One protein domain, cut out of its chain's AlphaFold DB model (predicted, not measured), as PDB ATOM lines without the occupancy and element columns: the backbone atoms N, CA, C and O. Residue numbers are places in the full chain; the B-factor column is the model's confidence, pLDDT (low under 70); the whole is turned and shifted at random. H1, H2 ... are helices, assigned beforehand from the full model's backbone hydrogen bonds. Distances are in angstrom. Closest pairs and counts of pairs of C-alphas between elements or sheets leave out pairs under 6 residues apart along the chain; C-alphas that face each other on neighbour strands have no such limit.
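Overview. This is residues 34 to 166 of the 168 residues of the protein "DUF805 domain-containing protein" of Salinisphaera sp. Q1T1-3 (UniProt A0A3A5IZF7). H2 and H1 make a long helical hairpin, with the short helices H3 and H4 packed at one end; H5 meets H1 at that end and splays off in a narrow V, residues 155 to 166 sticking out. The printed part has 133 residues with five named helices, H1 to H5 in order, and no named strand. It is all helix and loose, radius of gyration of the C-alphas 18.2 A, spanning 58 by 34 by 25 A.

Along the chain. H2, residues 66 to 96, is 46.1 A long. H1, residues 34 to 62, 43.8 A, begins at C-alpha (444.808, 457.271, 339.293) and has a kink of 30 degrees near residue 56. H3 is residues 101 to 108, H4 112 to 122. H5, residues 141 to 166, 37.8 A, ends at C-alpha (432.127, 491.044, 337.084).

Arrangement. H2 touches H1, closest C-alphas Ala 75 and Thr 50, 5.8 A, opposite ways at a shallow tilt of 23 degrees. H3 touches H2's residues 87 to 95 alone, closest C-alphas Gly 101 and Thr 91, 4.4 A. H4 touches H3 only at the corner, closest C-alphas Asn 113 and Thr 107, 4.4 A. H5 touches H1 with residues 143 to 150 alone, closest C-alphas Leu 147 and Val 38, 5.4 A. Every O i to N i+4 pair is within hydrogen-bond range in H4, 22 of 25 in H1, 26 of 27 in H2, 19 of 22 in H5 and 0 of 4 in H3, where 5 of 5 O i to N i+3 pairs are.

Size, cuts and confidence. The C-alphas farthest apart, Gln 63 and Gly 128, are 58.6 A apart. The printed part has no cut; the link H4 to H5, 18 residues, is long. The pLDDT is under 70 at residues 60 to 62, 64 and 166.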
ATOM      1  N   ILE A  34     444.376 455.942 339.759       88.19
ATOM      2  CA  ILE A  34     444.808 457.271 339.293       88.19
ATOM      3  C   ILE A  34     444.540 457.479 337.796       88.19
ATOM      4  O   ILE A  34     444.075 458.540 337.397       88.19
ATOM      5  N   ARG A  35     444.796 456.466 336.956       90.81
ATOM      6  CA  ARG A  35     444.512 456.561 335.513       90.81
ATOM      7  C   ARG A  35     443.015 456.653 335.257       90.81
ATOM      8  O   ARG A  35     442.599 457.440 334.419       90.81
ATOM      9  N   PHE A  36     442.226 455.874 335.996       91.50
ATOM     10  CA  PHE A  36     440.773 455.960 335.934       91.50
ATOM     11  C   PHE A  36     440.282 457.358 336.316       91.50
ATOM     12  O   PHE A  36     439.511 457.933 335.561       91.50
ATOM     13  N   THR A  37     440.790 457.944 337.404       92.44
ATOM     14  CA  THR A  37     440.444 459.311 337.812       92.44
ATOM     15  C   THR A  37     440.778 460.328 336.723       92.44
ATOM     16  O   THR A  37     439.932 461.149 336.396       92.44
ATOM     17  N   VAL A  38     441.962 460.249 336.105       93.25
ATOM     18  CA  VAL A  38     442.347 461.146 335.000       93.25
ATOM     19  C   VAL A  38     441.390 461.026 333.812       93.25
ATOM     20  O   VAL A  38     440.926 462.045 333.305       93.25
ATOM     21  N   TYR A  39     441.063 459.807 333.368       92.38
ATOM     22  CA  TYR A  39     440.146 459.633 332.237       92.38
ATOM     23  C   TYR A  39     438.712 460.023 332.586       92.38
ATOM     24  O   TYR A  39     438.073 460.689 331.782       92.38
ATOM     25  N   SER A  40     438.223 459.656 333.773       92.06
ATOM     26  CA  SER A  40     436.870 460.008 334.207       92.06
ATOM     27  C   SER A  40     436.712 461.525 334.307       92.06
ATOM     28  O   SER A  40     435.808 462.081 333.690       92.06
ATOM     29  N   LEU A  41     437.646 462.222 334.969       93.25
ATOM     30  CA  LEU A  41     437.625 463.687 335.061       93.25
ATOM     31  C   LEU A  41     437.741 464.361 333.691       93.25
ATOM     32  O   LEU A  41     437.016 465.314 333.426       93.25
ATOM     33  N   GLY A  42     438.611 463.868 332.805       94.12
ATOM     34  CA  GLY A  42     438.729 464.406 331.448       94.12
ATOM     35  C   GLY A  42     437.448 464.234 330.625       94.12
ATOM     36  O   GLY A  42     437.040 465.155 329.917       94.12
ATOM     37  N   ILE A  43     436.785 463.078 330.749       93.12
ATOM     38  CA  ILE A  43     435.502 462.810 330.088       93.12
ATOM     39  C   ILE A  43     434.413 463.721 330.653       93.12
ATOM     40  O   ILE A  43     433.703 464.336 329.865       93.12
ATOM     41  N   TRP A  44     434.307 463.860 331.978       91.69
ATOM     42  CA  TRP A  44     433.357 464.782 332.606       91.69
ATOM     43  C   TRP A  44     433.580 466.222 332.157       91.69
ATOM     44  O   TRP A  44     432.624 466.875 331.756       91.69
ATOM     45  N   LEU A  45     434.828 466.698 332.151       93.25
ATOM     46  CA  LEU A  45     435.153 468.051 331.705       93.25
ATOM     47  C   LEU A  45     434.713 468.274 330.253       93.25
ATOM     48  O   LEU A  45     434.033 469.250 329.962       93.25
ATOM     49  N   THR A  46     435.036 467.331 329.363       91.38
ATOM     50  CA  THR A  46     434.659 467.421 327.944       91.38
ATOM     51  C   THR A  46     433.141 467.359 327.764       91.38
ATOM     52  O   THR A  46     432.592 468.156 327.013       91.38
ATOM     53  N   LEU A  47     432.458 466.462 328.485       90.62
ATOM     54  CA  LEU A  47     430.998 466.328 328.463       90.62
ATOM     55  C   LEU A  47     430.298 467.597 328.958       90.62
ATOM     56  O   LEU A  47     429.333 468.038 328.343       90.62
ATOM     57  N   PHE A  48     430.765 468.202 330.051       89.81
ATOM     58  CA  PHE A  48     430.186 469.452 330.544       89.81
ATOM     59  C   PHE A  48     430.413 470.601 329.561       89.81
ATOM     60  O   PHE A  48     429.489 471.375 329.333       89.81
ATOM     61  N   SER A  49     431.587 470.679 328.926       88.31
ATOM     62  CA  SER A  49     431.841 471.671 327.875       88.31
ATOM     63  C   SER A  49     430.925 471.480 326.664       88.31
ATOM     64  O   SER A  49     430.353 472.457 326.192       88.31
ATOM     65  N   THR A  50     430.723 470.253 326.172       85.19
ATOM     66  CA  THR A  50     429.822 470.010 325.030       85.19
ATOM     67  C   THR A  50     428.363 470.282 325.381       85.19
ATOM     68  O   THR A  50     427.640 470.840 324.562       85.19
ATOM     69  N   LEU A  51     427.927 469.937 326.597       85.56
ATOM     70  CA  LEU A  51     426.572 470.232 327.069       85.56
ATOM     71  C   LEU A  51     426.330 471.734 327.254       85.56
ATOM     72  O   LEU A  51     425.248 472.198 326.913       85.56
ATOM     73  N   PHE A  52     427.320 472.478 327.758       86.00
ATOM     74  CA  PHE A  52     427.253 473.938 327.874       86.00
ATOM     75  C   PHE A  52     427.061 474.588 326.501       86.00
ATOM     76  O   PHE A  52     426.116 475.345 326.315       86.00
ATOM     77  N   LEU A  53     427.873 474.189 325.512       81.31
ATOM     78  CA  LEU A  53     427.706 474.646 324.131       81.31
ATOM     79  C   LEU A  53     426.304 474.292 323.613       81.31
ATOM     80  O   LEU A  53     425.582 475.172 323.160       81.31
ATOM     81  N   CYS A  54     425.864 473.035 323.743       80.19
ATOM     82  CA  CYS A  54     424.512 472.650 323.332       80.19
ATOM     83  C   CYS A  54     423.433 473.531 323.978       80.19
ATOM     84  O   CYS A  54     422.520 473.960 323.285       80.19
ATOM     85  N   PHE A  55     423.516 473.805 325.281       81.75
ATOM     86  CA  PHE A  55     422.517 474.607 325.986       81.75
ATOM     87  C   PHE A  55     422.439 476.046 325.462       81.75
ATOM     88  O   PHE A  55     421.334 476.540 325.243       81.75
ATOM     89  N   ASP A  56     423.581 476.679 325.194       78.00
ATOM     90  CA  ASP A  56     423.631 478.048 324.667       78.00
ATOM     91  C   ASP A  56     423.175 478.131 323.201       78.00
ATOM     92  O   ASP A  56     422.492 479.085 322.816       78.00
ATOM     93  N   PHE A  57     423.503 477.124 322.384       74.25
ATOM     94  CA  PHE A  57     423.166 477.088 320.953       74.25
ATOM     95  C   PHE A  57     421.746 476.563 320.661       74.25
ATOM     96  O   PHE A  57     421.150 476.942 319.653       74.25
ATOM     97  N   LEU A  58     421.152 475.731 321.529       71.44
ATOM     98  CA  LEU A  58     419.815 475.139 321.328       71.44
ATOM     99  C   LEU A  58     418.700 476.174 321.047       71.44
ATOM    100  O   LEU A  58     417.917 475.950 320.123       71.44
ATOM    101  N   PRO A  59     418.600 477.310 321.768       74.50
ATOM    102  CA  PRO A  59     417.597 478.345 321.490       74.50
ATOM    103  C   PRO A  59     417.779 479.045 320.134       74.50
ATOM    104  O   PRO A  59     416.810 479.568 319.573       74.50
ATOM    105  N   GLN A  60     419.008 479.051 319.609       69.69
ATOM    106  CA  GLN A  60     419.409 479.764 318.392       69.69
ATOM    107  C   GLN A  60     419.076 478.971 317.119       69.69
ATOM    108  O   GLN A  60     418.963 479.565 316.052       69.69
ATOM    109  N   LEU A  61     418.766 477.671 317.240       64.06
ATOM    110  CA  LEU A  61     418.313 476.806 316.136       64.06
ATOM    111  C   LEU A  61     416.998 477.261 315.473       64.06
ATOM    112  O   LEU A  61     416.628 476.765 314.411       64.06
ATOM    113  N   ASN A  62     416.270 478.198 316.088       65.75
ATOM    114  CA  ASN A  62     415.092 478.815 315.477       65.75
ATOM    115  C   ASN A  62     415.456 479.844 314.387       65.75
ATOM    116  O   ASN A  62     414.602 480.184 313.566       65.75
ATOM    117  N   GLN A  63     416.703 480.329 314.356       71.75
ATOM    118  CA  GLN A  63     417.259 481.099 313.244       71.75
ATOM    119  C   GLN A  63     417.965 480.123 312.298       71.75
ATOM    120  O   GLN A  63     418.830 479.353 312.703       71.75
ATOM    121  N   LYS A  64     417.524 480.088 311.037       62.75
ATOM    122  CA  LYS A  64     417.931 479.082 310.041       62.75
ATOM    123  C   LYS A  64     419.307 479.378 309.436       62.75
ATOM    124  O   LYS A  64     419.418 479.524 308.219       62.75
ATOM    125  N   ASP A  65     420.336 479.434 310.266       74.75
ATOM    126  CA  ASP A  65     421.713 479.465 309.788       74.75
ATOM    127  C   ASP A  65     422.262 478.037 309.725       74.75
ATOM    128  O   ASP A  65     422.391 477.341 310.732       74.75
ATOM    129  N   SER A  66     422.608 477.583 308.517       71.56
ATOM    130  CA  SER A  66     423.042 476.201 308.263       71.56
ATOM    131  C   SER A  66     424.315 475.799 309.023       71.56
ATOM    132  O   SER A  66     424.614 474.614 309.145       71.56
ATOM    133  N   PHE A  67     425.110 476.761 309.498       74.38
ATOM    134  CA  PHE A  67     426.329 476.492 310.264       74.38
ATOM    135  C   PHE A  67     426.023 476.064 311.708       74.38
ATOM    136  O   PHE A  67     426.581 475.074 312.183       74.38
ATOM    137  N   GLU A  68     425.084 476.748 312.367       73.00
ATOM    138  CA  GLU A  68     424.708 476.497 313.765       73.00
ATOM    139  C   GLU A  68     424.021 475.132 313.938       73.00
ATOM    140  O   GLU A  68     424.290 474.393 314.890       73.00
ATOM    141  N   GLU A  69     423.206 474.726 312.958       72.81
ATOM    142  CA  GLU A  69     422.565 473.405 312.939       72.81
ATOM    143  C   GLU A  69     423.599 472.263 312.866       72.81
ATOM    144  O   GLU A  69     423.510 471.277 313.605       72.81
ATOM    145  N   ASN A  70     424.633 472.417 312.029       78.56
ATOM    146  CA  ASN A  70     425.702 471.426 311.891       78.56
ATOM    147  C   ASN A  70     426.548 471.309 313.169       78.56
ATOM    148  O   ASN A  70     426.920 470.198 313.559       78.56
ATOM    149  N   LEU A  71     426.837 472.428 313.841       81.62
ATOM    150  CA  LEU A  71     427.618 472.432 315.079       81.62
ATOM    151  C   LEU A  71     426.868 471.746 316.230       81.62
ATOM    152  O   LEU A  71     427.447 470.912 316.933       81.62
ATOM    153  N   SER A  72     425.574 472.040 316.385       79.81
ATOM    154  CA  SER A  72     424.720 471.408 317.398       79.81
ATOM    155  C   SER A  72     424.627 469.891 317.200       79.81
ATOM    156  O   SER A  72     424.826 469.118 318.144       79.81
ATOM    157  N   LEU A  73     424.438 469.434 315.956       82.44
ATOM    158  CA  LEU A  73     424.417 468.005 315.640       82.44
ATOM    159  C   LEU A  73     425.742 467.317 316.007       82.44
ATOM    160  O   LEU A  73     425.738 466.246 316.622       82.44
ATOM    161  N   VAL A  74     426.881 467.935 315.680       86.50
ATOM    162  CA  VAL A  74     428.209 467.420 316.053       86.50
ATOM    163  C   VAL A  74     428.362 467.340 317.574       86.50
ATOM    164  O   VAL A  74     428.854 466.330 318.083       86.50
ATOM    165  N   ALA A  75     427.901 468.351 318.313       85.88
ATOM    166  CA  ALA A  75     427.971 468.366 319.771       85.88
ATOM    167  C   ALA A  75     427.127 467.238 320.400       85.88
ATOM    168  O   ALA A  75     427.613 466.508 321.275       85.88
ATOM    169  N   VAL A  76     425.917 466.994 319.889       85.69
ATOM    170  CA  VAL A  76     425.066 465.870 320.316       85.69
ATOM    171  C   VAL A  76     425.737 464.522 320.032       85.69
ATOM    172  O   VAL A  76     425.867 463.694 320.938       85.69
ATOM    173  N   LEU A  77     426.234 464.301 318.810       90.00
ATOM    174  CA  LEU A  77     426.928 463.059 318.444       90.00
ATOM    175  C   LEU A  77     428.187 462.829 319.292       90.00
ATOM    176  O   LEU A  77     428.443 461.705 319.737       90.00
ATOM    177  N   SER A  78     428.945 463.892 319.571       90.56
ATOM    178  CA  SER A  78     430.129 463.822 320.429       90.56
ATOM    179  C   SER A  78     429.777 463.409 321.862       90.56
ATOM    180  O   SER A  78     430.489 462.604 322.462       90.56
ATOM    181  N   THR A  79     428.630 463.859 322.378       89.69
ATOM    182  CA  THR A  79     428.137 463.505 323.716       89.69
ATOM    183  C   THR A  79     427.836 462.007 323.813       89.69
ATOM    184  O   THR A  79     428.291 461.346 324.750       89.69
ATOM    185  N   PHE A  80     427.148 461.433 322.819       90.88
ATOM    186  CA  PHE A  80     426.894 459.986 322.771       90.88
ATOM    187  C   PHE A  80     428.185 459.165 322.648       90.88
ATOM    188  O   PHE A  80     428.331 458.132 323.308       90.88
ATOM    189  N   LEU A  81     429.149 459.636 321.851       93.44
ATOM    190  CA  LEU A  81     430.450 458.983 321.722       93.44
ATOM    191  C   LEU A  81     431.211 458.977 323.058       93.44
ATOM    192  O   LEU A  81     431.709 457.932 323.487       93.44
ATOM    193  N   LEU A  82     431.268 460.122 323.741       92.56
ATOM    194  CA  LEU A  82     431.921 460.266 325.045       92.56
ATOM    195  C   LEU A  82     431.248 459.407 326.121       92.56
ATOM    196  O   LEU A  82     431.943 458.770 326.916       92.56
ATOM    197  N   ALA A  83     429.917 459.314 326.107       91.62
ATOM    198  CA  ALA A  83     429.167 458.411 326.974       91.62
ATOM    199  C   ALA A  83     429.556 456.935 326.757       91.62
ATOM    200  O   ALA A  83     429.790 456.206 327.724       91.62
ATOM    201  N   GLY A  84     429.707 456.495 325.504       92.31
ATOM    202  CA  GLY A  84     430.188 455.144 325.193       92.31
ATOM    203  C   GLY A  84     431.610 454.888 325.706       92.31
ATOM    204  O   GLY A  84     431.890 453.846 326.307       92.31
ATOM    205  N   ILE A  85     432.503 455.869 325.541       92.62
ATOM    206  CA  ILE A  85     433.878 455.805 326.056       92.62
ATOM    207  C   ILE A  85     433.887 455.727 327.592       92.62
ATOM    208  O   ILE A  85     434.662 454.953 328.161       92.62
ATOM    209  N   LYS A  86     433.003 456.462 328.278       92.56
ATOM    210  CA  LYS A  86     432.864 456.410 329.743       92.56
ATOM    211  C   LYS A  86     432.517 455.004 330.226       92.56
ATOM    212  O   LYS A  86     433.224 454.462 331.075       92.56
ATOM    213  N   ILE A  87     431.508 454.376 329.624       92.94
ATOM    214  CA  ILE A  87     431.094 453.005 329.962       92.94
ATOM    215  C   ILE A  87     432.227 452.002 329.756       92.94
ATOM    216  O   ILE A  87     432.411 451.087 330.566       92.94
ATOM    217  N   PHE A  88     433.026 452.185 328.704       91.94
ATOM    218  CA  PHE A  88     434.200 451.353 328.463       91.94
ATOM    219  C   PHE A  88     435.228 451.456 329.603       91.94
ATOM    220  O   PHE A  88     435.708 450.430 330.096       91.94
ATOM    221  N   PHE A  89     435.545 452.667 330.071       91.75
ATOM    222  CA  PHE A  89     436.467 452.853 331.198       91.75
ATOM    223  C   PHE A  89     435.894 452.350 332.526       91.75
ATOM    224  O   PHE A  89     436.613 451.678 333.273       91.75
ATOM    225  N   ASP A  90     434.612 452.598 332.788       92.75
ATOM    226  CA  ASP A  90     433.924 452.134 333.996       92.75
ATOM    227  C   ASP A  90     433.909 450.605 334.058       92.75
ATOM    228  O   ASP A  90     434.259 450.022 335.082       92.75
ATOM    229  N   THR A  91     433.637 449.932 332.938       92.25
ATOM    230  CA  THR A  91     433.694 448.465 332.834       92.25
ATOM    231  C   THR A  91     435.081 447.925 333.183       92.25
ATOM    232  O   THR A  91     435.218 446.981 333.964       92.25
ATOM    233  N   ARG A  92     436.142 448.547 332.658       88.81
ATOM    234  CA  ARG A  92     437.525 448.147 332.973       88.81
ATOM    235  C   ARG A  92     437.871 448.372 334.440       88.81
ATOM    236  O   ARG A  92     438.667 447.615 335.004       88.81
ATOM    237  N   ARG A  93     437.297 449.403 335.057       92.31
ATOM    238  CA  ARG A  93     437.490 449.707 336.475       92.31
ATOM    239  C   ARG A  93     436.708 448.749 337.370       92.31
ATOM    240  O   ARG A  93     437.260 448.268 338.355       92.31
ATOM    241  N   LEU A  94     435.490 448.390 336.980       92.38
ATOM    242  CA  LEU A  94     434.684 447.357 337.628       92.38
ATOM    243  C   LEU A  94     435.394 446.006 337.627       92.38
ATOM    244  O   LEU A  94     435.490 445.351 338.663       92.38
ATOM    245  N   HIS A  95     436.004 445.637 336.502       90.12
ATOM    246  CA  HIS A  95     436.835 444.440 336.417       90.12
ATOM    247  C   HIS A  95     438.060 444.492 337.344       90.12
ATOM    248  O   HIS A  95     438.509 443.455 337.832       90.12
ATOM    249  N   ASP A  96     438.600 445.679 337.641       87.94
ATOM    250  CA  ASP A  96     439.695 445.825 338.605       87.94
ATOM    251  C   ASP A  96     439.248 445.556 340.052       87.94
ATOM    252  O   ASP A  96     439.975 444.913 340.815       87.94
ATOM    253  N   VAL A  97     438.027 445.968 340.405       89.62
ATOM    254  CA  VAL A  97     437.387 445.681 341.706       89.62
ATOM    255  C   VAL A  97     436.638 444.338 341.732       89.62
ATOM    256  O   VAL A  97     435.945 444.035 342.697       89.62
ATOM    257  N   ASN A  98     436.807 443.507 340.698       88.81
ATOM    258  CA  ASN A  98     436.209 442.175 340.550       88.81
ATOM    259  C   ASN A  98     434.666 442.144 340.427       88.81
ATOM    260  O   ASN A  98     434.040 441.100 340.631       88.81
ATOM    261  N   ILE A  99     434.057 443.266 340.036       89.88
ATOM    262  CA  ILE A  99     432.617 443.414 339.778       89.88
ATOM    263  C   ILE A  99     432.340 443.218 338.277       89.88
ATOM    264  O   ILE A  99     433.222 443.387 337.435       89.88
ATOM    265  N   THR A 100     431.120 442.814 337.924       91.00
ATOM    266  CA  THR A 100     430.691 442.675 336.527       91.00
ATOM    267  C   THR A 100     430.563 444.039 335.838       91.00
ATOM    268  O   THR A 100     430.138 445.020 336.443       91.00
ATOM    269  N   GLY A 101     430.877 444.098 334.538       87.81
ATOM    270  CA  GLY A 101     430.766 445.325 333.735       87.81
ATOM    271  C   GLY A 101     429.356 445.917 333.645       87.81
ATOM    272  O   GLY A 101     429.213 447.105 333.393       87.81
ATOM    273  N   TRP A 102     428.314 445.128 333.923       91.06
ATOM    274  CA  TRP A 102     426.923 445.593 333.947       91.06
ATOM    275  C   TRP A 102     426.674 446.735 334.929       91.06
ATOM    276  O   TRP A 102     425.831 447.588 334.664       91.06
ATOM    277  N   ALA A 103     427.440 446.809 336.022       92.00
ATOM    278  CA  ALA A 103     427.333 447.927 336.953       92.00
ATOM    279  C   ALA A 103     427.711 449.278 336.311       92.00
ATOM    280  O   ALA A 103     427.323 450.310 336.841       92.00
ATOM    281  N   ALA A 104     428.389 449.303 335.153       92.06
ATOM    282  CA  ALA A 104     428.718 450.542 334.445       92.06
ATOM    283  C   ALA A 104     427.463 451.293 333.976       92.06
ATOM    284  O   ALA A 104     427.496 452.510 333.846       92.06
ATOM    285  N   VAL A 105     426.334 450.598 333.783       91.75
ATOM    286  CA  VAL A 105     425.051 451.228 333.424       91.75
ATOM    287  C   VAL A 105     424.593 452.232 334.494       91.75
ATOM    288  O   VAL A 105     423.912 453.201 334.163       91.75
ATOM    289  N   LEU A 106     425.024 452.072 335.753       92.19
ATOM    290  CA  LEU A 106     424.728 453.015 336.841       92.19
ATOM    291  C   LEU A 106     425.272 454.426 336.575       92.19
ATOM    292  O   LEU A 106     424.747 455.387 337.130       92.19
ATOM    293  N   THR A 107     426.258 454.576 335.688       90.19
ATOM    294  CA  THR A 107     426.776 455.882 335.261       90.19
ATOM    295  C   THR A 107     425.721 456.743 334.557       90.19
ATOM    296  O   THR A 107     425.832 457.968 334.570       90.19
ATOM    297  N   PHE A 108     424.672 456.137 333.992       88.19
ATOM    298  CA  PHE A 108     423.566 456.866 333.363       88.19
ATOM    299  C   PHE A 108     422.448 457.260 334.327       88.19
ATOM    300  O   PHE A 108     421.567 458.023 333.939       88.19
ATOM    301  N   VAL A 109     422.458 456.760 335.565       92.25
ATOM    302  CA  VAL A 109     421.422 457.086 336.545       92.25
ATOM    303  C   VAL A 109     421.824 458.365 337.283       92.25
ATOM    304  O   VAL A 109     422.832 458.346 337.994       92.25
ATOM    305  N   PRO A 110     421.072 459.476 337.152       87.00
ATOM    306  CA  PRO A 110     421.407 460.724 337.828       87.00
ATOM    307  C   PRO A 110     421.514 460.537 339.344       87.00
ATOM    308  O   PRO A 110     420.790 459.727 339.925       87.00
ATOM    309  N   LEU A 111     422.400 461.304 339.985       90.38
ATOM    310  CA  LEU A 111     422.745 461.247 341.416       90.38
ATOM    311  C   LEU A 111     423.481 459.964 341.833       90.38
ATOM    312  O   LEU A 111     424.510 460.039 342.505       90.38
ATOM    313  N   ILE A 112     423.005 458.792 341.404       92.88
ATOM    314  CA  ILE A 112     423.680 457.507 341.637       92.88
ATOM    315  C   ILE A 112     425.033 457.486 340.931       92.88
ATOM    316  O   ILE A 112     426.015 457.024 341.510       92.88
ATOM    317  N   ASN A 113     425.107 458.036 339.720       92.44
ATOM    318  CA  ASN A 113     426.339 458.144 338.953       92.44
ATOM    319  C   ASN A 113     427.461 458.864 339.718       92.44
ATOM    320  O   ASN A 113     428.608 458.446 339.610       92.44
ATOM    321  N   ILE A 114     427.153 459.880 340.534       91.31
ATOM    322  CA  ILE A 114     428.148 460.617 341.332       91.31
ATOM    323  C   ILE A 114     428.743 459.711 342.413       91.31
ATOM    324  O   ILE A 114     429.962 459.586 342.531       91.31
ATOM    325  N   VAL A 115     427.881 459.046 343.190       93.94
ATOM    326  CA  VAL A 115     428.312 458.126 344.255       93.94
ATOM    327  C   VAL A 115     429.070 456.939 343.660       93.94
ATOM    328  O   VAL A 115     430.089 456.512 344.202       93.94
ATOM    329  N   PHE A 116     428.601 456.431 342.522       94.38
ATOM    330  CA  PHE A 116     429.219 455.327 341.805       94.38
ATOM    331  C   PHE A 116     430.605 455.690 341.256       94.38
ATOM    332  O   PHE A 116     431.559 454.938 341.461       94.38
ATOM    333  N   ASP A 117     430.753 456.851 340.619       92.50
ATOM    334  CA  ASP A 117     432.039 457.306 340.084       92.50
ATOM    335  C   ASP A 117     433.042 457.556 341.221       92.50
ATOM    336  O   ASP A 117     434.190 457.109 341.152       92.50
ATOM    337  N   LEU A 118     432.586 458.154 342.329       93.00
ATOM    338  CA  LEU A 118     433.395 458.331 343.535       93.00
ATOM    339  C   LEU A 118     433.837 456.985 344.124       93.00
ATOM    340  O   LEU A 118     435.013 456.805 344.453       93.00
ATOM    341  N   PHE A 119     432.925 456.014 344.208       94.50
ATOM    342  CA  PHE A 119     433.256 454.650 344.614       94.50
ATOM    343  C   PHE A 119     434.340 454.055 343.709       94.50
ATOM    344  O   PHE A 119     435.339 453.545 344.213       94.50
ATOM    345  N   LEU A 120     434.214 454.167 342.385       93.00
ATOM    346  CA  LEU A 120     435.209 453.640 341.449       93.00
ATOM    347  C   LEU A 120     436.579 454.329 341.574       93.00
ATOM    348  O   LEU A 120     437.615 453.659 341.434       93.00
ATOM    349  N   MET A 121     436.605 455.632 341.869       92.31
ATOM    350  CA  MET A 121     437.837 456.394 342.102       92.31
ATOM    351  C   MET A 121     438.548 455.977 343.398       92.31
ATOM    352  O   MET A 121     439.774 455.828 343.406       92.31
ATOM    353  N   LEU A 122     437.795 455.757 344.479       91.62
ATOM    354  CA  LEU A 122     438.351 455.507 345.812       91.62
ATOM    355  C   LEU A 122     438.590 454.022 346.109       91.62
ATOM    356  O   LEU A 122     439.559 453.679 346.792       91.62
ATOM    357  N   ALA A 123     437.742 453.130 345.593       89.38
ATOM    358  CA  ALA A 123     437.761 451.717 345.949       89.38
ATOM    359  C   ALA A 123     439.121 451.061 345.641       89.38
ATOM    360  O   ALA A 123     439.702 451.254 344.563       89.38
ATOM    361  N   PRO A 124     439.675 450.249 346.556       87.25
ATOM    362  CA  PRO A 124     440.886 449.505 346.264       87.25
ATOM    363  C   PRO A 124     440.624 448.444 345.187       87.25
ATOM    364  O   PRO A 124     439.609 447.760 345.200       87.25
ATOM    365  N   GLY A 125     441.562 448.306 344.249       85.06
ATOM    366  CA  GLY A 125     441.551 447.212 343.280       85.06
ATOM    367  C   GLY A 125     441.902 445.867 343.912       85.06
ATOM    368  O   GLY A 125     442.481 445.813 345.000       85.06
ATOM    369  N   THR A 126     441.621 444.781 343.192       86.00
ATOM    370  CA  THR A 126     441.992 443.419 343.611       86.00
ATOM    371  C   THR A 126     443.516 443.268 343.657       86.00
ATOM    372  O   THR A 126     444.206 443.655 342.710       86.00
ATOM    373  N   ARG A 127     444.057 442.695 344.739       82.12
ATOM    374  CA  ARG A 127     445.492 442.381 344.843       82.12
ATOM    375  C   ARG A 127     445.798 441.124 344.024       82.12
ATOM    376  O   ARG A 127     445.109 440.126 344.179       82.12
ATOM    377  N   GLY A 128     446.833 441.180 343.190       79.81
ATOM    378  CA  GLY A 128     447.228 440.060 342.334       79.81
ATOM    379  C   GLY A 128     446.293 439.831 341.143       79.81
ATOM    380  O   GLY A 128     445.549 440.730 340.726       79.81
ATOM    381  N   ASP A 129     446.380 438.630 340.580       81.00
ATOM    382  CA  ASP A 129     445.610 438.209 339.412       81.00
ATOM    383  C   ASP A 129     444.140 437.974 339.784       81.00
ATOM    384  O   ASP A 129     443.821 437.483 340.867       81.00
ATOM    385  N   ASN A 130     443.221 438.337 338.890       81.75
ATOM    386  CA  ASN A 130     441.790 438.068 339.048       81.75
ATOM    387  C   ASN A 130     441.204 437.441 337.768       81.75
ATOM    388  O   ASN A 130     441.905 437.294 336.766       81.75
ATOM    389  N   LYS A 131     439.902 437.111 337.763       82.69
ATOM    390  CA  LYS A 131     439.204 436.520 336.595       82.69
ATOM    391  C   LYS A 131     439.257 437.374 335.318       82.69
ATOM    392  O   LYS A 131     438.962 436.880 334.235       82.69
ATOM    393  N   TYR A 132     439.614 438.649 335.444       81.62
ATOM    394  CA  TYR A 132     439.737 439.603 334.346       81.62
ATOM    395  C   TYR A 132     441.194 439.860 333.934       81.62
ATOM    396  O   TYR A 132     441.422 440.551 332.943       81.62
ATOM    397  N   GLY A 133     442.172 439.290 334.642       81.19
ATOM    398  CA  GLY A 133     443.586 439.317 334.287       81.19
ATOM    399  C   GLY A 133     444.504 439.862 335.381       81.19
ATOM    400  O   GLY A 133     444.146 439.997 336.556       81.19
ATOM    401  N   ARG A 134     445.728 440.168 334.951       81.12
ATOM    402  CA  ARG A 134     446.838 440.628 335.791       81.12
ATOM    403  C   ARG A 134     446.612 442.030 336.364       81.12
ATOM    404  O   ARG A 134     445.840 442.803 335.787       81.12
ATOM    405  N   PRO A 135     447.275 442.381 337.480       78.81
ATOM    406  CA  PRO A 135     447.143 443.697 338.088       78.81
ATOM    407  C   PRO A 135     447.512 444.834 337.117       78.81
ATOM    408  O   PRO A 135     448.345 444.652 336.225       78.81
ATOM    409  N   PRO A 136     446.908 446.024 337.291       80.88
ATOM    410  CA  PRO A 136     447.205 447.182 336.460       80.88
ATOM    411  C   PRO A 136     448.659 447.637 336.634       80.88
ATOM    412  O   PRO A 136     449.226 447.576 337.725       80.88
ATOM    413  N   LEU A 137     449.240 448.158 335.553       78.44
ATOM    414  CA  LEU A 137     450.596 448.712 335.540       78.44
ATOM    415  C   LEU A 137     450.791 449.849 336.556       78.44
ATOM    416  O   LEU A 137     449.875 450.655 336.759       78.44
ATOM    417  N   PRO A 138     452.023 450.024 337.068       80.62
ATOM    418  CA  PRO A 138     452.393 451.204 337.838       80.62
ATOM    419  C   PRO A 138     452.176 452.501 337.043       80.62
ATOM    420  O   PRO A 138     452.276 452.555 335.814       80.62
ATOM    421  N   ASN A 139     451.853 453.581 337.752       86.31
ATOM    422  CA  ASN A 139     451.595 454.888 337.148       86.31
ATOM    423  C   ASN A 139     452.898 455.666 336.951       86.31
ATOM    424  O   ASN A 139     453.679 455.813 337.887       86.31
ATOM    425  N   GLY A 140     453.109 456.205 335.749       87.12
ATOM    426  CA  GLY A 140     454.215 457.123 335.475       87.12
ATOM    427  C   GLY A 140     453.910 458.560 335.914       87.12
ATOM    428  O   GLY A 140     452.749 458.940 336.065       87.12
ATOM    429  N   ARG A 141     454.955 459.394 336.038       89.94
ATOM    430  CA  ARG A 141     454.859 460.815 336.447       89.94
ATOM    431  C   ARG A 141     453.858 461.632 335.618       89.94
ATOM    432  O   ARG A 141     453.131 462.443 336.175       89.94
ATOM    433  N   LYS A 142     453.771 461.365 334.308       90.31
ATOM    434  CA  LYS A 142     452.854 462.055 333.381       90.31
ATOM    435  C   LYS A 142     451.386 461.971 333.813       90.31
ATOM    436  O   LYS A 142     450.649 462.925 333.615       90.31
ATOM    437  N   VAL A 143     450.974 460.857 334.424       89.00
ATOM    438  CA  VAL A 143     449.586 460.666 334.876       89.00
ATOM    439  C   VAL A 143     449.264 461.608 336.038       89.00
ATOM    440  O   VAL A 143     448.192 462.195 336.069       89.00
ATOM    441  N   TYR A 144     450.207 461.797 336.962       90.25
ATOM    442  CA  TYR A 144     450.028 462.717 338.084       90.25
ATOM    443  C   TYR A 144     450.024 464.176 337.625       90.25
ATOM    444  O   TYR A 144     449.184 464.941 338.077       90.25
ATOM    445  N   ILE A 145     450.895 464.545 336.678       92.62
ATOM    446  CA  ILE A 145     450.877 465.888 336.073       92.62
ATOM    447  C   ILE A 145     449.525 466.145 335.394       92.62
ATOM    448  O   ILE A 145     448.921 467.188 335.620       92.62
ATOM    449  N   ALA A 146     449.021 465.181 334.615       92.56
ATOM    450  CA  ALA A 146     447.712 465.290 333.974       92.56
ATOM    451  C   ALA A 146     446.576 465.451 334.997       92.56
ATOM    452  O   ALA A 146     445.700 466.285 334.794       92.56
ATOM    453  N   LEU A 147     446.614 464.705 336.108       92.81
ATOM    454  CA  LEU A 147     445.647 464.845 337.198       92.81
ATOM    455  C   LEU A 147     445.667 466.257 337.798       92.81
ATOM    456  O   LEU A 147     444.613 466.865 337.954       92.81
ATOM    457  N   THR A 148     446.855 466.784 338.101       91.81
ATOM    458  CA  THR A 148     447.011 468.142 338.637       91.81
ATOM    459  C   THR A 148     446.447 469.177 337.664       91.81
ATOM    460  O   THR A 148     445.638 470.011 338.059       91.81
ATOM    461  N   LEU A 149     446.804 469.100 336.380       93.75
ATOM    462  CA  LEU A 149     446.299 470.037 335.374       93.75
ATOM    463  C   LEU A 149     444.773 469.965 335.234       93.75
ATOM    464  O   LEU A 149     444.128 471.005 335.212       93.75
ATOM    465  N   LEU A 150     444.189 468.763 335.213       92.31
ATOM    466  CA  LEU A 150     442.738 468.574 335.087       92.31
ATOM    467  C   LEU A 150     441.928 469.138 336.259       92.31
ATOM    468  O   LEU A 150     440.751 469.422 336.081       92.31
ATOM    469  N   ILE A 151     442.527 469.293 337.441       91.38
ATOM    470  CA  ILE A 151     441.844 469.852 338.615       91.38
ATOM    471  C   ILE A 151     442.082 471.362 338.707       91.38
ATOM    472  O   ILE A 151     441.136 472.134 338.846       91.38
ATOM    473  N   PHE A 152     443.340 471.800 338.619       93.06
ATOM    474  CA  PHE A 152     443.701 473.192 338.894       93.06
ATOM    475  C   PHE A 152     443.461 474.135 337.714       93.06
ATOM    476  O   PHE A 152     443.122 475.292 337.940       93.06
ATOM    477  N   LEU A 153     443.609 473.674 336.468       92.88
ATOM    478  CA  LEU A 153     443.393 474.521 335.291       92.88
ATOM    479  C   LEU A 153     441.935 475.000 335.158       92.88
ATOM    480  O   LEU A 153     441.743 476.209 335.042       92.88
ATOM    481  N   PRO A 154     440.901 474.131 335.200       90.62
ATOM    482  CA  PRO A 154     439.518 474.603 335.116       90.62
ATOM    483  C   PRO A 154     439.125 475.457 336.327       90.62
ATOM    484  O   PRO A 154     438.413 476.443 336.161       90.62
ATOM    485  N   LEU A 155     439.642 475.145 337.523       90.94
ATOM    486  CA  LEU A 155     439.448 475.977 338.713       90.94
ATOM    487  C   LEU A 155     440.034 477.384 338.520       90.94
ATOM    488  O   LEU A 155     439.379 478.371 338.841       90.94
ATOM    489  N   LEU A 156     441.247 477.482 337.969       93.50
ATOM    490  CA  LEU A 156     441.890 478.759 337.669       93.50
ATOM    491  C   LEU A 156     441.081 479.563 336.645       93.50
ATOM    492  O   LEU A 156     440.834 480.742 336.873       93.50
ATOM    493  N   ILE A 157     440.636 478.936 335.550       91.75
ATOM    494  CA  ILE A 157     439.809 479.594 334.524       91.75
ATOM    495  C   ILE A 157     438.511 480.125 335.137       91.75
ATOM    496  O   ILE A 157     438.153 481.274 334.893       91.75
ATOM    497  N   PHE A 158     437.839 479.323 335.965       91.00
ATOM    498  CA  PHE A 158     436.613 479.724 336.654       91.00
ATOM    499  C   PHE A 158     436.832 480.942 337.565       91.00
ATOM    500  O   PHE A 158     436.054 481.890 337.523       91.00
ATOM    501  N   VAL A 159     437.918 480.951 338.348       92.62
ATOM    502  CA  VAL A 159     438.267 482.085 339.220       92.62
ATOM    503  C   VAL A 159     438.581 483.340 338.405       92.62
ATOM    504  O   VAL A 159     438.080 484.412 338.732       92.62
ATOM    505  N   LEU A 160     439.371 483.224 337.332       92.88
ATOM    506  CA  LEU A 160     439.690 484.360 336.461       92.88
ATOM    507  C   LEU A 160     438.427 484.919 335.801       92.88
ATOM    508  O   LEU A 160     438.227 486.130 335.810       92.88
ATOM    509  N   TYR A 161     437.551 484.055 335.285       90.62
ATOM    510  CA  TYR A 161     436.276 484.480 334.712       90.62
ATOM    511  C   TYR A 161     435.387 485.176 335.749       90.62
ATOM    512  O   TYR A 161     434.797 486.201 335.443       90.62
ATOM    513  N   GLY A 162     435.339 484.686 336.991       89.62
ATOM    514  CA  GLY A 162     434.599 485.350 338.067       89.62
ATOM    515  C   GLY A 162     435.159 486.727 338.448       89.62
ATOM    516  O   GLY A 162     434.385 487.620 338.775       89.62
ATOM    517  N   ILE A 163     436.482 486.914 338.386       91.94
ATOM    518  CA  ILE A 163     437.132 488.201 338.682       91.94
ATOM    519  C   ILE A 163     436.921 489.195 337.533       91.94
ATOM    520  O   ILE A 163     436.475 490.307 337.774       91.94
ATOM    521  N   TYR A 164     437.231 488.803 336.294       90.94
ATOM    522  CA  TYR A 164     437.184 489.702 335.134       90.94
ATOM    523  C   TYR A 164     435.785 489.846 334.520       90.94
ATOM    524  O   TYR A 164     435.517 490.827 333.837       90.94
ATOM    525  N   GLY A 165     434.901 488.873 334.732       76.44
ATOM    526  CA  GLY A 165     433.532 488.883 334.221       76.44
ATOM    527  C   GLY A 165     432.553 489.689 335.073       76.44
ATOM    528  O   GLY A 165     431.439 489.920 334.627       76.44
ATOM    529  N   HIS A 166     432.942 490.128 336.275       68.44
ATOM    530  CA  HIS A 166     432.127 491.044 337.084       68.44
ATOM    531  C   HIS A 166     432.161 492.487 336.539       68.44
ATOM    532  O   HIS A 166     431.277 493.285 336.845       68.44
TER     533      HIS A 166